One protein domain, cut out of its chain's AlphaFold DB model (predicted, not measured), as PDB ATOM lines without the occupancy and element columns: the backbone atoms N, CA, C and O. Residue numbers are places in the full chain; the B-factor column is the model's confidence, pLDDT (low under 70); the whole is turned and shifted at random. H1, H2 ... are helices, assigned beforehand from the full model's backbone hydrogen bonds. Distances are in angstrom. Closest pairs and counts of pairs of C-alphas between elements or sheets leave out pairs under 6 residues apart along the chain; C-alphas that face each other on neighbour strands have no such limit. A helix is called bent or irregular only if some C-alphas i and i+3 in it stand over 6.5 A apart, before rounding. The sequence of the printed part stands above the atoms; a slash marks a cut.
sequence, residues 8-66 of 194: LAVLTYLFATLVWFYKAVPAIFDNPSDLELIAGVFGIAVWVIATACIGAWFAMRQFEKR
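AT A GLANCE: This is residues 8 to 66 of the 194 residues of an uncharacterized protein of Pseudomonas chlororaphis (UniProt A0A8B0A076). Two helices, H1 and the longer H2, run side by side in opposite directions as the two arms of an open, flat U, joined at one end by a tight link. The arms come near each other at the linked end, and the far part of H2 runs on past the beginning of H1. The printed part has 59 residues with two named helices, H1 then H2, and no named strand; the class is all helix. The whole is extended, with a radius of gyration of the C-alphas of 16.1 A, and spans 55 by 23 by 5 A.

HOW THE PARTS SIT: H1, residues 8 to 28, and H2, residues 34 to 65, are close but not clearly touching, with 2 pairs of C-alphas within 8 A. Their closest C-alphas are those of Ile 28 and Leu 35, 7.1 A apart. Their lines stand at a shallow tilt of 9 degrees, and they run opposite ways. Their centres are 16.5 A apart. In H2 every O i to N i+4 pair is within hydrogen-bond range; in H1 15 of 17 are.

IN THESE COORDINATES: H1 begins at C-alpha 8, at (59.459, 59.947, 123.366), and measures 30.0 A from first to last C-alpha. It is neither bent nor irregular, but only just: C-alphas 23 and 26 are 6.4 A apart. H2 begins at C-alpha 34, at (44.787, 91.163, 124.599), and ends 47.0 A away at C-alpha 65, at (41.137, 44.465, 120.938).

THE WHOLE: The outline is a rod; the two C-alphas farthest apart, those of Asp 30 and Arg 66, are 54.9 A apart. Residues 8 to 16, 29 to 34 and 44 to 66 stand free. The printed part has no cut, and the link from H1 to H2 is tight, with 5 residues. The mean pLDDT of the printed part is 75.3, and residues 24 to 29, 31 to 36 and 65 to 66 are under 70.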
ATOM      1  N   LEU A   8      58.454  59.024 123.869       81.12
ATOM      2  CA  LEU A   8      59.459  59.947 123.366       81.12
ATOM      3  C   LEU A   8      58.831  61.000 122.443       81.12
ATOM      4  O   LEU A   8      59.109  62.176 122.622       81.12
ATOM      5  N   ALA A   9      57.910  60.616 121.552       78.06
ATOM      6  CA  ALA A   9      57.185  61.567 120.704       78.06
ATOM      7  C   ALA A   9      56.364  62.587 121.518       78.06
ATOM      8  O   ALA A   9      56.388  63.779 121.214       78.06
ATOM      9  N   VAL A  10      55.692  62.143 122.585       78.06
ATOM     10  CA  VAL A  10      54.943  63.032 123.493       78.06
ATOM     11  C   VAL A  10      55.888  63.936 124.287       78.06
ATOM     12  O   VAL A  10      55.627  65.128 124.428       78.06
ATOM     13  N   LEU A  11      57.012  63.403 124.771       78.06
ATOM     14  CA  LEU A  11      57.990  64.176 125.533       78.06
ATOM     15  C   LEU A  11      58.650  65.263 124.675       78.06
ATOM     16  O   LEU A  11      58.791  66.396 125.127       78.06
ATOM     17  N   THR A  12      59.012  64.945 123.430       84.69
ATOM     18  CA  THR A  12      59.567  65.927 122.488       84.69
ATOM     19  C   THR A  12      58.538  67.001 122.137       84.69
ATOM     20  O   THR A  12      58.891  68.175 122.061       84.69
ATOM     21  N   TYR A  13      57.263  66.625 121.992       78.12
ATOM     22  CA  TYR A  13      56.173  67.572 121.754       78.12
ATOM     23  C   TYR A  13      55.994  68.553 122.921       78.12
ATOM     24  O   TYR A  13      55.908  69.758 122.696       78.12
ATOM     25  N   LEU A  14      56.027  68.057 124.163       72.31
ATOM     26  CA  LEU A  14      55.967  68.898 125.364       72.31
ATOM     27  C   LEU A  14      57.182  69.817 125.498       72.31
ATOM     28  O   LEU A  14      57.059  70.958 125.932       72.31
ATOM     29  N   PHE A  15      58.361  69.345 125.104       84.81
ATOM     30  CA  PHE A  15      59.557  70.180 125.108       84.81
ATOM     31  C   PHE A  15      59.467  71.305 124.079       84.81
ATOM     32  O   PHE A  15      59.823  72.443 124.377       84.81
ATOM     33  N   ALA A  16      58.964  71.007 122.880       81.00
ATOM     34  CA  ALA A  16      58.792  71.998 121.826       81.00
ATOM     35  C   ALA A  16      57.790  73.092 122.229       81.00
ATOM     36  O   ALA A  16      58.071  74.275 122.026       81.00
ATOM     37  N   THR A  17      56.669  72.731 122.863       75.88
ATOM     38  CA  THR A  17      55.706  73.713 123.387       75.88
ATOM     39  C   THR A  17      56.275  74.518 124.553       75.88
ATOM     40  O   THR A  17      56.032  75.721 124.626       75.88
ATOM     41  N   LEU A  18      57.090  73.910 125.418       73.56
ATOM     42  CA  LEU A  18      57.716  74.597 126.551       73.56
ATOM     43  C   LEU A  18      58.808  75.589 126.114       73.56
ATOM     44  O   LEU A  18      58.872  76.700 126.636       73.56
ATOM     45  N   VAL A  19      59.622  75.233 125.117       84.75
ATOM     46  CA  VAL A  19      60.619  76.139 124.517       84.75
ATOM     47  C   VAL A  19      59.940  77.288 123.778       84.75
ATOM     48  O   VAL A  19      60.361  78.439 123.902       84.75
ATOM     49  N   TRP A  20      58.876  76.992 123.029       79.31
ATOM     50  CA  TRP A  20      58.075  78.009 122.356       79.31
ATOM     51  C   TRP A  20      57.463  78.993 123.362       79.31
ATOM     52  O   TRP A  20      57.603  80.203 123.197       79.31
ATOM     53  N   PHE A  21      56.890  78.480 124.453       72.81
ATOM     54  CA  PHE A  21      56.334  79.293 125.532       72.81
ATOM     55  C   PHE A  21      57.407  80.168 126.184       72.81
ATOM     56  O   PHE A  21      57.236  81.376 126.297       72.81
ATOM     57  N   TYR A  22      58.567  79.597 126.509       79.44
ATOM     58  CA  TYR A  22      59.673  80.342 127.112       79.44
ATOM     59  C   TYR A  22      60.203  81.475 126.216       79.44
ATOM     60  O   TYR A  22      60.684  82.486 126.716       79.44
ATOM     61  N   LYS A  23      60.104  81.331 124.889       76.81
ATOM     62  CA  LYS A  23      60.456  82.375 123.913       76.81
ATOM     63  C   LYS A  23      59.360  83.424 123.719       76.81
ATOM     64  O   LYS A  23      59.693  84.572 123.440       76.81
ATOM     65  N   ALA A  24      58.091  83.046 123.844       68.62
ATOM     66  CA  ALA A  24      56.955  83.956 123.709       68.62
ATOM     67  C   ALA A  24      56.742  84.815 124.969       68.62
ATOM     68  O   ALA A  24      56.365  85.978 124.866       68.62
ATOM     69  N   VAL A  25      57.047  84.264 126.146       66.12
ATOM     70  CA  VAL A  25      56.865  84.902 127.459       66.12
ATOM     71  C   VAL A  25      57.576  86.260 127.599       66.12
ATOM     72  O   VAL A  25      56.926  87.201 128.041       66.12
ATOM     73  N   PRO A  26      58.847  86.449 127.194       69.12
ATOM     74  CA  PRO A  26      59.517  87.744 127.312       69.12
ATOM     75  C   PRO A  26      58.855  88.848 126.482       69.12
ATOM     76  O   PRO A  26      58.767  89.979 126.938       69.12
ATOM     77  N   ALA A  27      58.352  88.513 125.290       59.44
ATOM     78  CA  ALA A  27      57.716  89.465 124.377       59.44
ATOM     79  C   ALA A  27      56.289  89.868 124.807       59.44
ATOM     80  O   ALA A  27      55.742  90.839 124.292       59.44
ATOM     81  N   ILE A  28      55.686  89.131 125.746       56.50
ATOM     82  CA  ILE A  28      54.357  89.407 126.318       56.50
ATOM     83  C   ILE A  28      54.419  90.507 127.389       56.50
ATOM     84  O   ILE A  28      53.441  91.226 127.588       56.50
ATOM     85  N   PHE A  29      55.570  90.700 128.035       61.97
ATOM     86  CA  PHE A  29      55.728  91.711 129.087       61.97
ATOM     87  C   PHE A  29      55.759  93.156 128.572       61.97
ATOM     88  O   PHE A  29      55.650  94.077 129.379       61.97
ATOM     89  N   ASP A  30      55.835  93.360 127.254       70.75
ATOM     90  CA  ASP A  30      55.884  94.694 126.656       70.75
ATOM     91  C   ASP A  30      54.494  95.263 126.287       70.75
ATOM     92  O   ASP A  30      54.386  96.474 126.117       70.75
ATOM     93  N   ASN A  31      53.420  94.452 126.193       68.62
ATOM     94  CA  ASN A  31      52.027  94.915 125.992       68.62
ATOM     95  C   ASN A  31      50.980  93.884 126.510       68.62
ATOM     96  O   ASN A  31      50.757  92.867 125.850       68.62
ATOM     97  N   PRO A  32      50.307  94.129 127.657       60.44
ATOM     98  CA  PRO A  32      49.788  93.047 128.508       60.44
ATOM     99  C   PRO A  32      48.342  92.541 128.293       60.44
ATOM    100  O   PRO A  32      48.027  91.481 128.814       60.44
ATOM    101  N   SER A  33      47.422  93.228 127.603       66.25
ATOM    102  CA  SER A  33      45.982  92.939 127.818       66.25
ATOM    103  C   SER A  33      45.325  91.921 126.872       66.25
ATOM    104  O   SER A  33      44.632  91.022 127.339       66.25
ATOM    105  N   ASP A  34      45.531  92.012 125.556       68.69
ATOM    106  CA  ASP A  34      44.787  91.163 124.599       68.69
ATOM    107  C   ASP A  34      45.556  89.902 124.188       68.69
ATOM    108  O   ASP A  34      44.987  88.885 123.788       68.69
ATOM    109  N   LEU A  35      46.879  89.954 124.307       57.50
ATOM    110  CA  LEU A  35      47.774  88.931 123.777       57.50
ATOM    111  C   LEU A  35      47.919  87.745 124.740       57.50
ATOM    112  O   LEU A  35      48.064  86.604 124.302       57.50
ATOM    113  N   GLU A  36      47.774  88.001 126.042       63.38
ATOM    114  CA  GLU A  36      47.716  86.978 127.088       63.38
ATOM    115  C   GLU A  36      46.432  86.138 126.972       63.38
ATOM    116  O   GLU A  36      46.466  84.906 127.058       63.38
ATOM    117  N   LEU A  37      45.310  86.790 126.647       72.00
ATOM    118  CA  LEU A  37      44.032  86.127 126.401       72.00
ATOM    119  C   LEU A  37      44.109  85.218 125.166       72.00
ATOM    120  O   LEU A  37      43.696  84.058 125.211       72.00
ATOM    121  N   ILE A  38      44.681  85.717 124.067       75.06
ATOM    122  CA  ILE A  38      44.793  84.965 122.810       75.06
ATOM    123  C   ILE A  38      45.748  83.777 122.966       75.06
ATOM    124  O   ILE A  38      45.411  82.673 122.533       75.06
ATOM    125  N   ALA A  39      46.899  83.962 123.619       74.81
ATOM    126  CA  ALA A  39      47.848  82.879 123.874       74.81
ATOM    127  C   ALA A  39      47.255  81.803 124.801       74.81
ATOM    128  O   ALA A  39      47.430  80.605 124.551       74.81
ATOM    129  N   GLY A  40      46.497  82.214 125.823       73.06
ATOM    130  CA  GLY A  40      45.793  81.301 126.723       73.06
ATOM    131  C   GLY A  40      44.721  80.481 126.006       73.06
ATOM    132  O   GLY A  40      44.689  79.253 126.126       73.06
ATOM    133  N   VAL A  41      43.886  81.130 125.193       80.62
ATOM    134  CA  VAL A  41      42.824  80.451 124.433       80.62
ATOM    135  C   VAL A  41      43.413  79.490 123.400       80.62
ATOM    136  O   VAL A  41      42.938  78.360 123.282       80.62
ATOM    137  N   PHE A  42      44.484  79.880 122.704       76.06
ATOM    138  CA  PHE A  42      45.157  78.995 121.752       76.06
ATOM    139  C   PHE A  42      45.790  77.780 122.429       76.06
ATOM    140  O   PHE A  42      45.660  76.662 121.924       76.06
ATOM    141  N   GLY A  43      46.426  77.968 123.587       78.69
ATOM    142  CA  GLY A  43      46.988  76.866 124.365       78.69
ATOM    143  C   GLY A  43      45.923  75.850 124.786       78.69
ATOM    144  O   GLY A  43      46.107  74.646 124.599       78.69
ATOM    145  N   ILE A  44      44.777  76.330 125.280       78.88
ATOM    146  CA  ILE A  44      43.653  75.476 125.694       78.88
ATOM    147  C   ILE A  44      43.029  74.774 124.482       78.88
ATOM    148  O   ILE A  44      42.775  73.573 124.542       78.88
ATOM    149  N   ALA A  45      42.836  75.478 123.364       79.19
ATOM    150  CA  ALA A  45      42.276  74.894 122.146       79.19
ATOM    151  C   ALA A  45      43.155  73.754 121.607       79.19
ATOM    152  O   ALA A  45      42.663  72.657 121.333       79.19
ATOM    153  N   VAL A  46      44.471  73.974 121.530       79.81
ATOM    154  CA  VAL A  46      45.433  72.953 121.091       79.81
ATOM    155  C   VAL A  46      45.459  71.766 122.060       79.81
ATOM    156  O   VAL A  46      45.532  70.615 121.624       79.81
ATOM    157  N   TRP A  47      45.338  72.016 123.365       81.62
ATOM    158  CA  TRP A  47      45.284  70.963 124.378       81.62
ATOM    159  C   TRP A  47      44.012  70.102 124.280       81.62
ATOM    160  O   TRP A  47      44.089  68.871 124.335       81.62
ATOM    161  N   VAL A  48      42.848  70.715 124.060       81.50
ATOM    162  CA  VAL A  48      41.575  69.995 123.881       81.50
ATOM    163  C   VAL A  48      41.595  69.150 122.605       81.50
ATOM    164  O   VAL A  48      41.187  67.991 122.626       81.50
ATOM    165  N   ILE A  49      42.134  69.677 121.504       83.06
ATOM    166  CA  ILE A  49      42.237  68.923 120.244       83.06
ATOM    167  C   ILE A  49      43.185  67.730 120.411       83.06
ATOM    168  O   ILE A  49      42.852  66.610 120.022       83.06
ATOM    169  N   ALA A  50      44.339  67.936 121.052       83.06
ATOM    170  CA  ALA A  50      45.297  66.862 121.297       83.06
ATOM    171  C   ALA A  50      44.709  65.746 122.181       83.06
ATOM    172  O   ALA A  50      44.871  64.563 121.875       83.06
ATOM    173  N   THR A  51      43.986  66.101 123.248       81.12
ATOM    174  CA  THR A  51      43.343  65.116 124.138       81.12
ATOM    175  C   THR A  51      42.193  64.381 123.448       81.12
ATOM    176  O   THR A  51      42.084  63.161 123.595       81.12
ATOM    177  N   ALA A  52      41.404  65.070 122.619       79.69
ATOM    178  CA  ALA A  52      40.363  64.449 121.804       79.69
ATOM    179  C   ALA A  52      40.945  63.446 120.792       79.69
ATOM    180  O   ALA A  52      40.453  62.320 120.690       79.69
ATOM    181  N   CYS A  53      42.037  63.797 120.103       81.00
ATOM    182  CA  CYS A  53      42.722  62.888 119.179       81.00
ATOM    183  C   CYS A  53      43.286  61.648 119.890       81.00
ATOM    184  O   CYS A  53      43.174  60.536 119.368       81.00
ATOM    185  N   ILE A  54      43.847  61.806 121.093       85.38
ATOM    186  CA  ILE A  54      44.334  60.675 121.898       85.38
ATOM    187  C   ILE A  54      43.168  59.786 122.348       85.38
ATOM    188  O   ILE A  54      43.272  58.561 122.265       85.38
ATOM    189  N   GLY A  55      42.052  60.382 122.778       84.25
ATOM    190  CA  GLY A  55      40.840  59.658 123.166       84.25
ATOM    191  C   GLY A  55      40.251  58.848 122.011       84.25
ATOM    192  O   GLY A  55      39.979  57.658 122.174       84.25
ATOM    193  N   ALA A  56      40.139  59.452 120.825       82.25
ATOM    194  CA  ALA A  56      39.669  58.781 119.615       82.25
ATOM    195  C   ALA A  56      40.593  57.624 119.209       82.25
ATOM    196  O   ALA A  56      40.126  56.514 118.947       82.25
ATOM    197  N   TRP A  57      41.909  57.847 119.232       88.75
ATOM    198  CA  TRP A  57      42.885  56.795 118.958       88.75
ATOM    199  C   TRP A  57      42.786  55.642 119.962       88.75
ATOM    200  O   TRP A  57      42.837  54.471 119.578       88.75
ATOM    201  N   PHE A  58      42.607  55.947 121.249       87.69
ATOM    202  CA  PHE A  58      42.466  54.922 122.276       87.69
ATOM    203  C   PHE A  58      41.170  54.132 122.101       87.69
ATOM    204  O   PHE A  58      41.206  52.905 122.156       87.69
ATOM    205  N   ALA A  59      40.052  54.806 121.827       82.50
ATOM    206  CA  ALA A  59      38.770  54.166 121.553       82.50
ATOM    207  C   ALA A  59      38.859  53.226 120.342       82.50
ATOM    208  O   ALA A  59      38.501  52.055 120.456       82.50
ATOM    209  N   MET A  60      39.437  53.687 119.228       81.94
ATOM    210  CA  MET A  60      39.675  52.860 118.039       81.94
ATOM    211  C   MET A  60      40.506  51.617 118.375       81.94
ATOM    212  O   MET A  60      40.183  50.502 117.974       81.94
ATOM    213  N   ARG A  61      41.531  51.789 119.211       83.19
ATOM    214  CA  ARG A  61      42.391  50.691 119.650       83.19
ATOM    215  C   ARG A  61      41.703  49.710 120.603       83.19
ATOM    216  O   ARG A  61      42.137  48.564 120.698       83.19
ATOM    217  N   GLN A  62      40.654  50.128 121.313       78.25
ATOM    218  CA  GLN A  62      39.827  49.215 122.104       78.25
ATOM    219  C   GLN A  62      38.945  48.351 121.206       78.25
ATOM    220  O   GLN A  62      38.778  47.171 121.498       78.25
ATOM    221  N   PHE A  63      38.429  48.896 120.101       71.06
ATOM    222  CA  PHE A  63      37.640  48.116 119.145       71.06
ATOM    223  C   PHE A  63      38.466  47.021 118.470       71.06
ATOM    224  O   PHE A  63      37.987  45.902 118.347       71.06
ATOM    225  N   GLU A  64      39.732  47.293 118.150       75.69
ATOM    226  CA  GLU A  64      40.637  46.282 117.585       75.69
ATOM    227  C   GLU A  64      40.991  45.162 118.578       75.69
ATOM    228  O   GLU A  64      41.355  44.054 118.192       75.69
ATOM    229  N   LYS A  65      40.867  45.438 119.879       57.41
ATOM    230  CA  LYS A  65      41.137  44.465 120.938       57.41
ATOM    231  C   LYS A  65      39.917  43.733 121.439       57.41
ATOM    232  O   LYS A  65      40.117  42.836 122.250       57.41
ATOM    233  N   ARG A  66      38.699  44.093 121.026       51.28
ATOM    234  CA  ARG A  66      37.540  43.245 121.302       51.28
ATOM    235  C   ARG A  66      37.712  42.029 120.404       51.28
ATOM    236  O   ARG A  66      37.467  42.149 119.204       51.28
TER     237      ARG A  66